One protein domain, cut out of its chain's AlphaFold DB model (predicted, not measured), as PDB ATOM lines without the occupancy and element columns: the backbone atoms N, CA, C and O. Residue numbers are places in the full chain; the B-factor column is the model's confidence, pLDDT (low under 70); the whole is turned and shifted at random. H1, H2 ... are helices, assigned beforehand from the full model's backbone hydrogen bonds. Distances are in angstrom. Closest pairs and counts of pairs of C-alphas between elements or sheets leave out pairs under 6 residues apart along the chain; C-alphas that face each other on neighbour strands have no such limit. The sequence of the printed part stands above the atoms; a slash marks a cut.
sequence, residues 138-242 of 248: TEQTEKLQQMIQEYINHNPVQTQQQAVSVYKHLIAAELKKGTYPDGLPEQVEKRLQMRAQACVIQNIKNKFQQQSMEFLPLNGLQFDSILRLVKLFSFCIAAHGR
ATOM      1  N   THR A 138     197.336 171.871 146.591       69.62
ATOM      2  CA  THR A 138     196.698 171.660 145.277       69.62
ATOM      3  C   THR A 138     196.623 170.173 144.933       69.62
ATOM      4  O   THR A 138     195.545 169.676 144.617       69.62
ATOM      5  N   GLU A 139     197.726 169.440 145.102       71.75
ATOM      6  CA  GLU A 139     197.803 168.002 144.818       71.75
ATOM      7  C   GLU A 139     196.841 167.195 145.705       71.75
ATOM      8  O   GLU A 139     196.107 166.325 145.232       71.75
ATOM      9  N   GLN A 140     196.757 167.533 146.996       69.44
ATOM     10  CA  GLN A 140     195.817 166.885 147.914       69.44
ATOM     11  C   GLN A 140     194.353 167.144 147.537       69.44
ATOM     12  O   GLN A 140     193.502 166.264 147.692       69.44
ATOM     13  N   THR A 141     194.058 168.334 147.011       74.12
ATOM     14  CA  THR A 141     192.712 168.679 146.545       74.12
ATOM     15  C   THR A 141     192.321 167.884 145.304       74.12
ATOM     16  O   THR A 141     191.212 167.349 145.245       74.12
ATOM     17  N   GLU A 142     193.231 167.752 144.343       80.12
ATOM     18  CA  GLU A 142     193.020 166.967 143.124       80.12
ATOM     19  C   GLU A 142     192.868 165.473 143.431       80.12
ATOM     20  O   GLU A 142     191.933 164.830 142.949       80.12
ATOM     21  N   LYS A 143     193.707 164.931 144.322       81.88
ATOM     22  CA  LYS A 143     193.618 163.535 144.768       81.88
ATOM     23  C   LYS A 143     192.288 163.231 145.458       81.88
ATOM     24  O   LYS A 143     191.677 162.193 145.205       81.88
ATOM     25  N   LEU A 144     191.796 164.139 146.303       80.31
ATOM     26  CA  LEU A 144     190.480 163.983 146.926       80.31
ATOM     27  C   LEU A 144     189.355 164.004 145.886       80.31
ATOM     28  O   LEU A 144     188.416 163.216 145.989       80.31
ATOM     29  N   GLN A 145     189.440 164.875 144.878       82.12
ATOM     30  CA  GLN A 145     188.465 164.883 143.788       82.12
ATOM     31  C   GLN A 145     188.466 163.569 143.002       82.12
ATOM     32  O   GLN A 145     187.386 163.057 142.714       82.12
ATOM     33  N   GLN A 146     189.640 163.003 142.708       83.88
ATOM     34  CA  GLN A 146     189.749 161.697 142.051       83.88
ATOM     35  C   GLN A 146     189.102 160.592 142.887       83.88
ATOM     36  O   GLN A 146     188.246 159.882 142.369       83.88
ATOM     37  N   MET A 147     189.399 160.510 144.188       86.75
ATOM     38  CA  MET A 147     188.776 159.511 145.070       86.75
ATOM     39  C   MET A 147     187.250 159.651 145.133       86.75
ATOM     40  O   MET A 147     186.531 158.653 145.101       86.75
ATOM     41  N   ILE A 148     186.729 160.883 145.190       85.88
ATOM     42  CA  ILE A 148     185.279 161.123 145.162       85.88
ATOM     43  C   ILE A 148     184.688 160.649 143.830       85.88
ATOM     44  O   ILE A 148     183.645 159.995 143.823       85.88
ATOM     45  N   GLN A 149     185.338 160.963 142.709       84.25
ATOM     46  CA  GLN A 149     184.871 160.558 141.387       84.25
ATOM     47  C   GLN A 149     184.880 159.034 141.229       84.25
ATOM     48  O   GLN A 149     183.886 158.457 140.790       84.25
ATOM     49  N   GLU A 150     185.967 158.378 141.632       83.62
ATOM     50  CA  GLU A 150     186.080 156.922 141.644       83.62
ATOM     51  C   GLU A 150     184.994 156.301 142.514       83.62
ATOM     52  O   GLU A 150     184.302 155.393 142.062       83.62
ATOM     53  N   TYR A 151     184.773 156.808 143.728       86.06
ATOM     54  CA  TYR A 151     183.725 156.296 144.605       86.06
ATOM     55  C   TYR A 151     182.351 156.319 143.936       86.06
ATOM     56  O   TYR A 151     181.614 155.335 144.007       86.06
ATOM     57  N   ILE A 152     182.011 157.421 143.267       85.56
ATOM     58  CA  ILE A 152     180.722 157.559 142.588       85.56
ATOM     59  C   ILE A 152     180.627 156.594 141.402       85.56
ATOM     60  O   ILE A 152     179.586 155.965 141.216       85.56
ATOM     61  N   ASN A 153     181.713 156.416 140.648       83.44
ATOM     62  CA  ASN A 153     181.765 155.477 139.527       83.44
ATOM     63  C   ASN A 153     181.620 154.014 139.978       83.44
ATOM     64  O   ASN A 153     181.000 153.220 139.273       83.44
ATOM     65  N   HIS A 154     182.145 153.659 141.154       86.94
ATOM     66  CA  HIS A 154     182.014 152.315 141.726       86.94
ATOM     67  C   HIS A 154     180.665 152.082 142.427       86.94
ATOM     68  O   HIS A 154     180.260 150.936 142.603       86.94
ATOM     69  N   ASN A 155     179.952 153.145 142.821       86.81
ATOM     70  CA  ASN A 155     178.701 153.056 143.585       86.81
ATOM     71  C   ASN A 155     177.536 153.849 142.952       86.81
ATOM     72  O   ASN A 155     176.791 154.517 143.679       86.81
ATOM     73  N   PRO A 156     177.304 153.778 141.626       79.69
ATOM     74  CA  PRO A 156     176.411 154.704 140.928       79.69
ATOM     75  C   PRO A 156     174.968 154.611 141.435       79.69
ATOM     76  O   PRO A 156     174.328 155.629 141.694       79.69
ATOM     77  N   VAL A 157     174.476 153.388 141.666       82.88
ATOM     78  CA  VAL A 157     173.118 153.140 142.175       82.88
ATOM     79  C   VAL A 157     172.953 153.705 143.584       82.88
ATOM     80  O   VAL A 157     171.964 154.379 143.868       82.88
ATOM     81  N   GLN A 158     173.928 153.477 144.466       90.31
ATOM     82  CA  GLN A 158     173.862 153.951 145.847       90.31
ATOM     83  C   GLN A 158     173.924 155.481 145.910       90.31
ATOM     84  O   GLN A 158     173.119 156.104 146.604       90.31
ATOM     85  N   THR A 159     174.843 156.100 145.163       85.12
ATOM     86  CA  THR A 159     174.962 157.560 145.077       85.12
ATOM     87  C   THR A 159     173.681 158.181 144.521       85.12
ATOM     88  O   THR A 159     173.178 159.160 145.077       85.12
ATOM     89  N   GLN A 160     173.097 157.590 143.475       84.75
ATOM     90  CA  GLN A 160     171.836 158.058 142.905       84.75
ATOM     91  C   GLN A 160     170.676 157.926 143.898       84.75
ATOM     92  O   GLN A 160     169.907 158.872 144.072       84.75
ATOM     93  N   GLN A 161     170.555 156.793 144.595       88.38
ATOM     94  CA  GLN A 161     169.522 156.590 145.615       88.38
ATOM     95  C   GLN A 161     169.638 157.606 146.758       88.38
ATOM     96  O   GLN A 161     168.624 158.167 147.185       88.38
ATOM     97  N   GLN A 162     170.858 157.902 147.215       89.56
ATOM     98  CA  GLN A 162     171.096 158.947 148.213       89.56
ATOM     99  C   GLN A 162     170.661 160.320 147.696       89.56
ATOM    100  O   GLN A 162     169.951 161.036 148.403       89.56
ATOM    101  N   ALA A 163     171.010 160.670 146.455       88.00
ATOM    102  CA  ALA A 163     170.625 161.949 145.861       88.00
ATOM    103  C   ALA A 163     169.101 162.088 145.746       88.00
ATOM    104  O   ALA A 163     168.549 163.129 146.101       88.00
ATOM    105  N   VAL A 164     168.405 161.026 145.329       88.38
ATOM    106  CA  VAL A 164     166.937 160.993 145.265       88.38
ATOM    107  C   VAL A 164     166.317 161.134 146.656       88.38
ATOM    108  O   VAL A 164     165.348 161.874 146.818       88.38
ATOM    109  N   SER A 165     166.867 160.459 147.667       93.25
ATOM    110  CA  SER A 165     166.381 160.551 149.049       93.25
ATOM    111  C   SER A 165     166.505 161.976 149.601       93.25
ATOM    112  O   SER A 165     165.523 162.549 150.079       93.25
ATOM    113  N   VAL A 166     167.679 162.598 149.440       93.19
ATOM    114  CA  VAL A 166     167.914 163.991 149.850       93.19
ATOM    115  C   VAL A 166     166.987 164.942 149.094       93.19
ATOM    116  O   VAL A 166     166.381 165.824 149.700       93.19
ATOM    117  N   TYR A 167     166.819 164.748 147.785       95.12
ATOM    118  CA  TYR A 167     165.934 165.573 146.965       95.12
ATOM    119  C   TYR A 167     164.478 165.521 147.440       95.12
ATOM    120  O   TYR A 167     163.855 166.567 147.616       95.12
ATOM    121  N   LYS A 168     163.951 164.325 147.737       93.38
ATOM    122  CA  LYS A 168     162.598 164.160 148.295       93.38
ATOM    123  C   LYS A 168     162.425 164.923 149.608       93.38
ATOM    124  O   LYS A 168     161.403 165.579 149.800       93.38
ATOM    125  N   HIS A 169     163.423 164.874 150.491       96.69
ATOM    126  CA  HIS A 169     163.385 165.615 151.751       96.69
ATOM    127  C   HIS A 169     163.379 167.133 151.522       96.69
ATOM    128  O   HIS A 169     162.600 167.851 152.146       96.69
ATOM    129  N   LEU A 170     164.202 167.619 150.588       94.75
ATOM    130  CA  LEU A 170     164.258 169.034 150.225       94.75
ATOM    131  C   LEU A 170     162.946 169.532 149.604       94.75
ATOM    132  O   LEU A 170     162.497 170.616 149.969       94.75
ATOM    133  N   ILE A 171     162.311 168.750 148.722       94.19
ATOM    134  CA  ILE A 171     160.981 169.078 148.180       94.19
ATOM    135  C   ILE A 171     159.965 169.194 149.313       94.19
ATOM    136  O   ILE A 171     159.263 170.198 149.406       94.19
ATOM    137  N   ALA A 172     159.898 168.189 150.192       94.50
ATOM    138  CA  ALA A 172     158.942 168.185 151.293       94.50
ATOM    139  C   ALA A 172     159.142 169.395 152.221       94.50
ATOM    140  O   ALA A 172     158.169 170.013 152.649       94.50
ATOM    141  N   ALA A 173     160.394 169.760 152.509       95.88
ATOM    142  CA  ALA A 173     160.720 170.938 153.306       95.88
ATOM    143  C   ALA A 173     160.331 172.254 152.611       95.88
ATOM    144  O   ALA A 173     159.857 173.170 153.276       95.88
ATOM    145  N   GLU A 174     160.511 172.357 151.292       95.56
ATOM    146  CA  GLU A 174     160.147 173.557 150.532       95.56
ATOM    147  C   GLU A 174     158.624 173.717 150.423       95.56
ATOM    148  O   GLU A 174     158.110 174.813 150.632       95.56
ATOM    149  N   LEU A 175     157.889 172.625 150.192       94.19
ATOM    150  CA  LEU A 175     156.423 172.631 150.147       94.19
ATOM    151  C   LEU A 175     155.797 172.972 151.506       94.19
ATOM    152  O   LEU A 175     154.824 173.720 151.565       94.19
ATOM    153  N   LYS A 176     156.386 172.499 152.614       95.75
ATOM    154  CA  LYS A 176     155.923 172.815 153.978       95.75
ATOM    155  C   LYS A 176     155.943 174.307 154.315       95.75
ATOM    156  O   LYS A 176     155.260 174.714 155.247       95.75
ATOM    157  N   LYS A 177     156.695 175.127 153.576       95.50
ATOM    158  CA  LYS A 177     156.699 176.587 153.758       95.50
ATOM    159  C   LYS A 177     155.398 177.248 153.301       95.50
ATOM    160  O   LYS A 177     155.210 178.429 153.569       95.50
ATOM    161  N   GLY A 178     154.532 176.531 152.578       91.75
ATOM    162  CA  GLY A 178     153.255 177.052 152.083       91.75
ATOM    163  C   GLY A 178     153.386 178.090 150.964       91.75
ATOM    164  O   GLY A 178     152.388 178.653 150.535       91.75
ATOM    165  N   THR A 179     154.600 178.345 150.467       92.69
ATOM    166  CA  THR A 179     154.867 179.344 149.418       92.69
ATOM    167  C   THR A 179     154.357 178.910 148.040       92.69
ATOM    168  O   THR A 179     154.158 179.747 147.166       92.69
ATOM    169  N   TYR A 180     154.155 177.606 147.842       93.06
ATOM    170  CA  TYR A 180     153.824 177.006 146.551       93.06
ATOM    171  C   TYR A 180     152.618 176.060 146.690       93.06
ATOM    172  O   TYR A 180     152.807 174.844 146.777       93.06
ATOM    173  N   PRO A 181     151.388 176.600 146.773       86.94
ATOM    174  CA  PRO A 181     150.182 175.800 147.007       86.94
ATOM    175  C   PRO A 181     149.893 174.806 145.871       86.94
ATOM    176  O   PRO A 181     149.428 173.702 146.137       86.94
ATOM    177  N   ASP A 182     150.257 175.155 144.634       93.31
ATOM    178  CA  ASP A 182     150.034 174.330 143.437       93.31
ATOM    179  C   ASP A 182     151.224 173.417 143.083       93.31
ATOM    180  O   ASP A 182     151.242 172.778 142.032       93.31
ATOM    181  N   GLY A 183     152.234 173.337 143.956       92.25
ATOM    182  CA  GLY A 183     153.472 172.596 143.709       92.25
ATOM    183  C   GLY A 183     154.649 173.480 143.293       92.25
ATOM    184  O   GLY A 183     154.521 174.683 143.080       92.25
ATOM    185  N   LEU A 184     155.844 172.883 143.240       93.50
ATOM    186  CA  LEU A 184     157.085 173.627 143.035       93.50
ATOM    187  C   LEU A 184     157.255 174.057 141.568       93.50
ATOM    188  O   LEU A 184     157.135 173.224 140.672       93.50
ATOM    189  N   PRO A 185     157.630 175.322 141.304       94.94
ATOM    190  CA  PRO A 185     158.053 175.738 139.973       94.94
ATOM    191  C   PRO A 185     159.282 174.948 139.507       94.94
ATOM    192  O   PRO A 185     160.187 174.678 140.300       94.94
ATOM    193  N   GLU A 186     159.388 174.681 138.205       93.19
ATOM    194  CA  GLU A 186     160.497 173.914 137.609       93.19
ATOM    195  C   GLU A 186     161.884 174.477 137.984       93.19
ATOM    196  O   GLU A 186     162.833 173.741 138.262       93.19
ATOM    197  N   GLN A 187     162.014 175.807 138.048       92.50
ATOM    198  CA  GLN A 187     163.252 176.463 138.473       92.50
ATOM    199  C   GLN A 187     163.643 176.080 139.911       92.50
ATOM    200  O   GLN A 187     164.824 175.883 140.213       92.50
ATOM    201  N   VAL A 188     162.657 175.971 140.802       90.38
ATOM    202  CA  VAL A 188     162.863 175.584 142.200       90.38
ATOM    203  C   VAL A 188     163.232 174.109 142.279       90.38
ATOM    204  O   VAL A 188     164.190 173.777 142.974       90.38
ATOM    205  N   GLU A 189     162.560 173.246 141.521       90.50
ATOM    206  CA  GLU A 189     162.895 171.821 141.426       90.50
ATOM    207  C   GLU A 189     164.343 171.601 140.978       90.50
ATOM    208  O   GLU A 189     165.111 170.942 141.683       90.50
ATOM    209  N   LYS A 190     164.776 172.248 139.886       91.75
ATOM    210  CA  LYS A 190     166.171 172.184 139.408       91.75
ATOM    211  C   LYS A 190     167.161 172.644 140.475       91.75
ATOM    212  O   LYS A 190     168.171 171.983 140.723       91.75
ATOM    213  N   ARG A 191     166.868 173.753 141.165       94.38
ATOM    214  CA  ARG A 191     167.703 174.258 142.267       94.38
ATOM    215  C   ARG A 191     167.798 173.245 143.415       94.38
ATOM    216  O   ARG A 191     168.881 173.039 143.959       94.38
ATOM    217  N   LEU A 192     166.686 172.617 143.797       90.81
ATOM    218  CA  LEU A 192     166.662 171.607 144.857       90.81
ATOM    219  C   LEU A 192     167.386 170.321 144.437       90.81
ATOM    220  O   LEU A 192     168.091 169.733 145.256       90.81
ATOM    221  N   GLN A 193     167.289 169.918 143.171       90.56
ATOM    222  CA  GLN A 193     167.997 168.758 142.625       90.56
ATOM    223  C   GLN A 193     169.517 168.963 142.668       90.56
ATOM    224  O   GLN A 193     170.258 168.089 143.124       90.56
ATOM    225  N   MET A 194     169.977 170.148 142.267       89.56
ATOM    226  CA  MET A 194     171.378 170.563 142.361       89.56
ATOM    227  C   MET A 194     171.876 170.570 143.805       89.56
ATOM    228  O   MET A 194     172.960 170.070 144.110       89.56
ATOM    229  N   ARG A 195     171.056 171.090 144.725       87.06
ATOM    230  CA  ARG A 195     171.371 171.101 146.155       87.06
ATOM    231  C   ARG A 195     171.459 169.689 146.737       87.06
ATOM    232  O   ARG A 195     172.334 169.436 147.561       87.06
ATOM    233  N   ALA A 196     170.596 168.773 146.299       89.50
ATOM    234  CA  ALA A 196     170.641 167.378 146.723       89.50
ATOM    235  C   ALA A 196     171.948 166.697 146.296       89.50
ATOM    236  O   ALA A 196     172.610 166.070 147.121       89.50
ATOM    237  N   GLN A 197     172.369 166.885 145.043       85.75
ATOM    238  CA  GLN A 197     173.652 166.369 144.553       85.75
ATOM    239  C   GLN A 197     174.835 166.955 145.317       85.75
ATOM    240  O   GLN A 197     175.699 166.209 145.771       85.75
ATOM    241  N   ALA A 198     174.851 168.277 145.513       85.94
ATOM    242  CA  ALA A 198     175.900 168.939 146.279       85.94
ATOM    243  C   ALA A 198     175.990 168.390 147.713       85.94
ATOM    244  O   ALA A 198     177.087 168.185 148.222       85.94
ATOM    245  N   CYS A 199     174.852 168.087 148.347       91.62
ATOM    246  CA  CYS A 199     174.813 167.471 149.672       91.62
ATOM    247  C   CYS A 199     175.418 166.060 149.676       91.62
ATOM    248  O   CYS A 199     176.229 165.751 150.546       91.62
ATOM    249  N   VAL A 200     175.090 165.222 148.690       90.06
ATOM    250  CA  VAL A 200     175.666 163.871 148.577       90.06
ATOM    251  C   VAL A 200     177.172 163.929 148.335       90.06
ATOM    252  O   VAL A 200     177.925 163.259 149.034       90.06
ATOM    253  N   ILE A 201     177.622 164.779 147.411       88.94
ATOM    254  CA  ILE A 201     179.048 165.002 147.142       88.94
ATOM    255  C   ILE A 201     179.769 165.460 148.410       88.94
ATOM    256  O   ILE A 201     180.827 164.930 148.747       88.94
ATOM    257  N   GLN A 202     179.188 166.412 149.140       88.88
ATOM    258  CA  GLN A 202     179.767 166.907 150.382       88.88
ATOM    259  C   GLN A 202     179.829 165.812 151.453       88.88
ATOM    260  O   GLN A 202     180.825 165.708 152.158       88.88
ATOM    261  N   ASN A 203     178.814 164.954 151.553       91.75
ATOM    262  CA  ASN A 203     178.830 163.824 152.479       91.75
ATOM    263  C   ASN A 203     179.918 162.804 152.122       91.75
ATOM    264  O   ASN A 203     180.611 162.322 153.014       91.75
ATOM    265  N   ILE A 204     180.104 162.500 150.834       88.56
ATOM    266  CA  ILE A 204     181.187 161.624 150.358       88.56
ATOM    267  C   ILE A 204     182.546 162.253 150.685       88.56
ATOM    268  O   ILE A 204     183.411 161.594 151.258       88.56
ATOM    269  N   LYS A 205     182.710 163.550 150.404       87.94
ATOM    270  CA  LYS A 205     183.913 164.311 150.755       87.94
ATOM    271  C   LYS A 205     184.211 164.227 152.251       87.94
ATOM    272  O   LYS A 205     185.334 163.910 152.623       87.94
ATOM    273  N   ASN A 206     183.209 164.462 153.098       88.38
ATOM    274  CA  ASN A 206     183.360 164.403 154.550       88.38
ATOM    275  C   ASN A 206     183.785 163.006 155.020       88.38
ATOM    276  O   ASN A 206     184.636 162.913 155.898       88.38
ATOM    277  N   LYS A 207     183.256 161.931 154.419       88.44
ATOM    278  CA  LYS A 207     183.683 160.554 154.730       88.44
ATOM    279  C   LYS A 207     185.161 160.336 154.419       88.44
ATOM    280  O   LYS A 207     185.886 159.841 155.274       88.44
ATOM    281  N   PHE A 208     185.619 160.758 153.242       84.88
ATOM    282  CA  PHE A 208     187.031 160.633 152.873       84.88
ATOM    283  C   PHE A 208     187.942 161.525 153.717       84.88
ATOM    284  O   PHE A 208     189.021 161.098 154.111       84.88
ATOM    285  N   GLN A 209     187.498 162.738 154.056       80.38
ATOM    286  CA  GLN A 209     188.245 163.613 154.957       80.38
ATOM    287  C   GLN A 209     188.347 163.024 156.369       80.38
ATOM    288  O   GLN A 209     189.424 163.053 156.956       80.38
ATOM    289  N   GLN A 210     187.269 162.440 156.900       78.44
ATOM    290  CA  GLN A 210     187.282 161.761 158.200       78.44
ATOM    291  C   GLN A 210     188.205 160.539 158.196       78.44
ATOM    292  O   GLN A 210     189.027 160.416 159.096       78.44
ATOM    293  N   GLN A 211     188.141 159.704 157.155       72.00
ATOM    294  CA  GLN A 211     189.062 158.574 156.984       72.00
ATOM    295  C   GLN A 211     190.523 159.031 156.859       72.00
ATOM    296  O   GLN A 211     191.422 158.369 157.362       72.00
ATOM    297  N   SER A 212     190.773 160.187 156.234       62.53
ATOM    298  CA  SER A 212     192.123 160.756 156.153       62.53
ATOM    299  C   SER A 212     192.605 161.382 157.469       62.53
ATOM    300  O   SER A 212     193.798 161.348 157.749       62.53
ATOM    301  N   MET A 213     191.697 161.898 158.311       48.28
ATOM    302  CA  MET A 213     192.040 162.470 159.622       48.28
ATOM    303  C   MET A 213     192.408 161.422 160.673       48.28
ATOM    304  O   MET A 213     193.047 161.774 161.659       48.28
ATOM    305  N   GLU A 214     192.092 160.147 160.444       50.62
ATOM    306  CA  GLU A 214     192.670 159.040 161.216       50.62
ATOM    307  C   GLU A 214     194.181 158.863 160.923       50.62
ATOM    308  O   GLU A 214     194.879 158.198 161.682       50.62
ATOM    309  N   PHE A 215     194.709 159.524 159.875       44.66
ATOM    310  CA  PHE A 215     196.114 159.460 159.458       44.66
ATOM    311  C   PHE A 215     196.869 160.806 159.337       44.66
ATOM    312  O   PHE A 215     198.085 160.728 159.205       44.66
ATOM    313  N   LEU A 216     196.235 161.998 159.388       38.84
ATOM    314  CA  LEU A 216     196.800 163.358 159.674       38.84
ATOM    315  C   LEU A 216     195.775 164.473 159.301       38.84
ATOM    316  O   LEU A 216     194.940 164.254 158.421       38.84
ATOM    317  N   PRO A 217     195.804 165.689 159.901       44.59
ATOM    318  CA  PRO A 217     194.777 166.710 159.679       44.59
ATOM    319  C   PRO A 217     195.041 167.538 158.412       44.59
ATOM    320  O   PRO A 217     196.108 168.123 158.237       44.59
ATOM    321  N   LEU A 218     194.027 167.647 157.553       46.91
ATOM    322  CA  LEU A 218     194.093 168.326 156.255       46.91
ATOM    323  C   LEU A 218     193.018 169.422 156.207       46.91
ATOM    324  O   LEU A 218     191.952 169.291 155.602       46.91
ATOM    325  N   ASN A 219     193.284 170.500 156.945       42.72
ATOM    326  CA  ASN A 219     192.412 171.665 157.049       42.72
ATOM    327  C   ASN A 219     192.648 172.611 155.865       42.72
ATOM    328  O   ASN A 219     193.676 173.279 155.805       42.72
ATOM    329  N   GLY A 220     191.674 172.712 154.956       44.66
ATOM    330  CA  GLY A 220     191.619 173.803 153.974       44.66
ATOM    331  C   GLY A 220     191.272 173.371 152.555       44.66
ATOM    332  O   GLY A 220     192.086 173.508 151.650       44.66
ATOM    333  N   LEU A 221     190.049 172.887 152.329       47.56
ATOM    334  CA  LEU A 221     189.562 172.580 150.980       47.56
ATOM    335  C   LEU A 221     188.556 173.634 150.511       47.56
ATOM    336  O   LEU A 221     187.407 173.642 150.958       47.56
ATOM    337  N   GLN A 222     189.016 174.505 149.608       46.12
ATOM    338  CA  GLN A 222     188.278 175.631 149.031       46.12
ATOM    339  C   GLN A 222     187.008 175.207 148.267       46.12
ATOM    340  O   GLN A 222     186.943 174.154 147.628       46.12
ATOM    341  N   PHE A 223     185.996 176.078 148.315       41.84
ATOM    342  CA  PHE A 223     184.678 175.910 147.689       41.84
ATOM    343  C   PHE A 223     184.713 175.777 146.152       41.84
ATOM    344  O   PHE A 223     183.809 175.163 145.581       41.84
ATOM    345  N   ASP A 224     185.757 176.270 145.480       41.75
ATOM    346  CA  ASP A 224     185.867 176.252 144.012       41.75
ATOM    347  C   ASP A 224     185.886 174.837 143.409       41.75
ATOM    348  O   ASP A 224     185.327 174.591 142.335       41.75
ATOM    349  N   SER A 225     186.440 173.862 144.134       48.03
ATOM    350  CA  SER A 225     186.459 172.459 143.703       48.03
ATOM    351  C   SER A 225     185.075 171.805 143.695       48.03
ATOM    352  O   SER A 225     184.823 170.905 142.892       48.03
ATOM    353  N   ILE A 226     184.161 172.258 144.558       48.16
ATOM    354  CA  ILE A 226     182.790 171.734 144.640       48.16
ATOM    355  C   ILE A 226     181.990 172.204 143.422       48.16
ATOM    356  O   ILE A 226     181.242 171.425 142.835       48.16
ATOM    357  N   LEU A 227     182.196 173.450 142.985       49.62
ATOM    358  CA  LEU A 227     181.485 174.014 141.840       49.62
ATOM    359  C   LEU A 227     181.855 173.308 140.523       49.62
ATOM    360  O   LEU A 227     180.987 173.111 139.672       49.62
ATOM    361  N   ARG A 228     183.115 172.876 140.362       52.59
ATOM    362  CA  ARG A 228     183.556 172.081 139.198       52.59
ATOM    363  C   ARG A 228     182.933 170.684 139.179       52.59
ATOM    364  O   ARG A 228     182.456 170.251 138.134       52.59
ATOM    365  N   LEU A 229     182.864 170.017 140.330       52.97
ATOM    366  CA  LEU A 229     182.278 168.680 140.433       52.97
ATOM    367  C   LEU A 229     180.754 168.714 140.213       52.97
ATOM    368  O   LEU A 229     180.212 167.921 139.452       52.97
ATOM    369  N   VAL A 230     180.065 169.705 140.783       52.16
ATOM    370  CA  VAL A 230     178.623 169.920 140.577       52.16
ATOM    371  C   VAL A 230     178.284 170.189 139.100       52.16
ATOM    372  O   VAL A 230     177.261 169.704 138.611       52.16
ATOM    373  N   LYS A 231     179.145 170.899 138.356       51.22
ATOM    374  CA  LYS A 231     178.976 171.111 136.906       51.22
ATOM    375  C   LYS A 231     179.099 169.814 136.098       51.22
ATOM    376  O   LYS A 231     178.293 169.605 135.195       51.22
ATOM    377  N   LEU A 232     180.031 168.928 136.457       51.44
ATOM    378  CA  LEU A 232     180.184 167.620 135.808       51.44
ATOM    379  C   LEU A 232     178.921 166.755 135.987       51.44
ATOM    380  O   LEU A 232     178.430 166.162 135.030       51.44
ATOM    381  N   PHE A 233     178.319 166.767 137.181       52.69
ATOM    382  CA  PHE A 233     177.068 166.042 137.447       52.69
ATOM    383  C   PHE A 233     175.834 166.684 136.805       52.69
ATOM    384  O   PHE A 233     174.942 165.979 136.328       52.69
ATOM    385  N   SER A 234     175.800 168.016 136.719       48.06
ATOM    386  CA  SER A 234     174.749 168.740 135.990       48.06
ATOM    387  C   SER A 234     174.738 168.384 134.512       48.06
ATOM    388  O   SER A 234     173.669 168.309 133.916       48.06
ATOM    389  N   PHE A 235     175.907 168.129 133.923       42.12
ATOM    390  CA  PHE A 235     176.024 167.696 132.536       42.12
ATOM    391  C   PHE A 235     175.420 166.298 132.330       42.12
ATOM    392  O   PHE A 235     174.634 166.105 131.401       42.12
ATOM    393  N   CYS A 236     175.664 165.369 133.260       43.56
ATOM    394  CA  CYS A 236     175.065 164.030 133.245       43.56
ATOM    395  C   CYS A 236     173.528 164.052 133.353       43.56
ATOM    396  O   CYS A 236     172.862 163.154 132.846       43.56
ATOM    397  N   ILE A 237     172.948 165.085 133.974       42.62
ATOM    398  CA  ILE A 237     171.492 165.213 134.164       42.62
ATOM    399  C   ILE A 237     170.840 166.098 133.096       42.62
ATOM    400  O   ILE A 237     169.729 165.809 132.661       42.62
ATOM    401  N   ALA A 238     171.518 167.134 132.599       37.84
ATOM    402  CA  ALA A 238     171.033 167.974 131.502       37.84
ATOM    403  C   ALA A 238     171.022 167.227 130.159       37.84
ATOM    404  O   ALA A 238     170.181 167.525 129.311       37.84
ATOM    405  N   ALA A 239     171.900 166.234 129.979       39.19
ATOM    406  CA  ALA A 239     171.803 165.255 128.894       39.19
ATOM    407  C   ALA A 239     170.552 164.363 129.018       39.19
ATOM    408  O   ALA A 239     170.052 163.858 128.021       39.19
ATOM    409  N   HIS A 240     170.006 164.226 130.228       38.97
ATOM    410  CA  HIS A 240     168.812 163.436 130.524       38.97
ATOM    411  C   HIS A 240     167.498 164.247 130.446       38.97
ATOM    412  O   HIS A 240     166.419 163.657 130.449       38.97
ATOM    413  N   GLY A 241     167.573 165.588 130.401       36.31
ATOM    414  CA  GLY A 241     166.418 166.497 130.498       36.31
ATOM    415  C   GLY A 241     166.086 167.315 129.242       36.31
ATOM    416  O   GLY A 241     165.129 168.082 129.274       36.31
ATOM    417  N   ARG A 242     166.853 167.194 128.149       39.94
ATOM    418  CA  ARG A 242     166.682 168.006 126.922       39.94
ATOM    419  C   ARG A 242     165.929 167.327 125.769       39.94
ATOM    420  O   ARG A 242     165.917 167.881 124.679       39.94
TER     421      ARG A 242
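AT A GLANCE: This is residues 138 to 242 of the 248 residues of an uncharacterized protein of Botrytis tulipae (UniProt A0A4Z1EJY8). One long helix, H3, runs through the middle, and the other three helices cross it: H2 at residues 189 to 200 of H3, H4, apart from H2, at residues 194 to 198, and H1 farther along at residues 201 to 208. The printed part has 105 residues with four named helices, H1 to H4 in chain order, and no named strand: all helix. It is only just loose, close to compact, with radius of gyration of the C-alphas 15.7 A and spans 50 by 29 by 25 A.

IN THESE COORDINATES: H1, residues 138 to 154, begins at C-alpha (196.698, 171.660, 145.277) and measures 24.5 A. H2 is residues 156 to 175, 28.4 A; H3, 186 to 213, 40.1 A; H4, 224 to 241, 25.6 A, ending at (166.418, 166.497, 130.498).

HOW THE PARTS SIT: H3, the hub, touches H2 at a steep 53 degrees; closest C-alphas, Tyr 167 and Ala 196, 5.0 A. Residues 201 to 208 touch H1: Ile 148 and Lys 205, 6.6 A. H4 touches H3: Ala 198 and Val 230, 6.4 A. H2 and H4 are apart. Every O i to N i+4 pair is within hydrogen-bond range in H1, H2, H3; H4 has 13 of 14.

THE WHOLE: The printed part has no cut and no long link. Residues 138, 140 and 212 to 242 have pLDDT under 70.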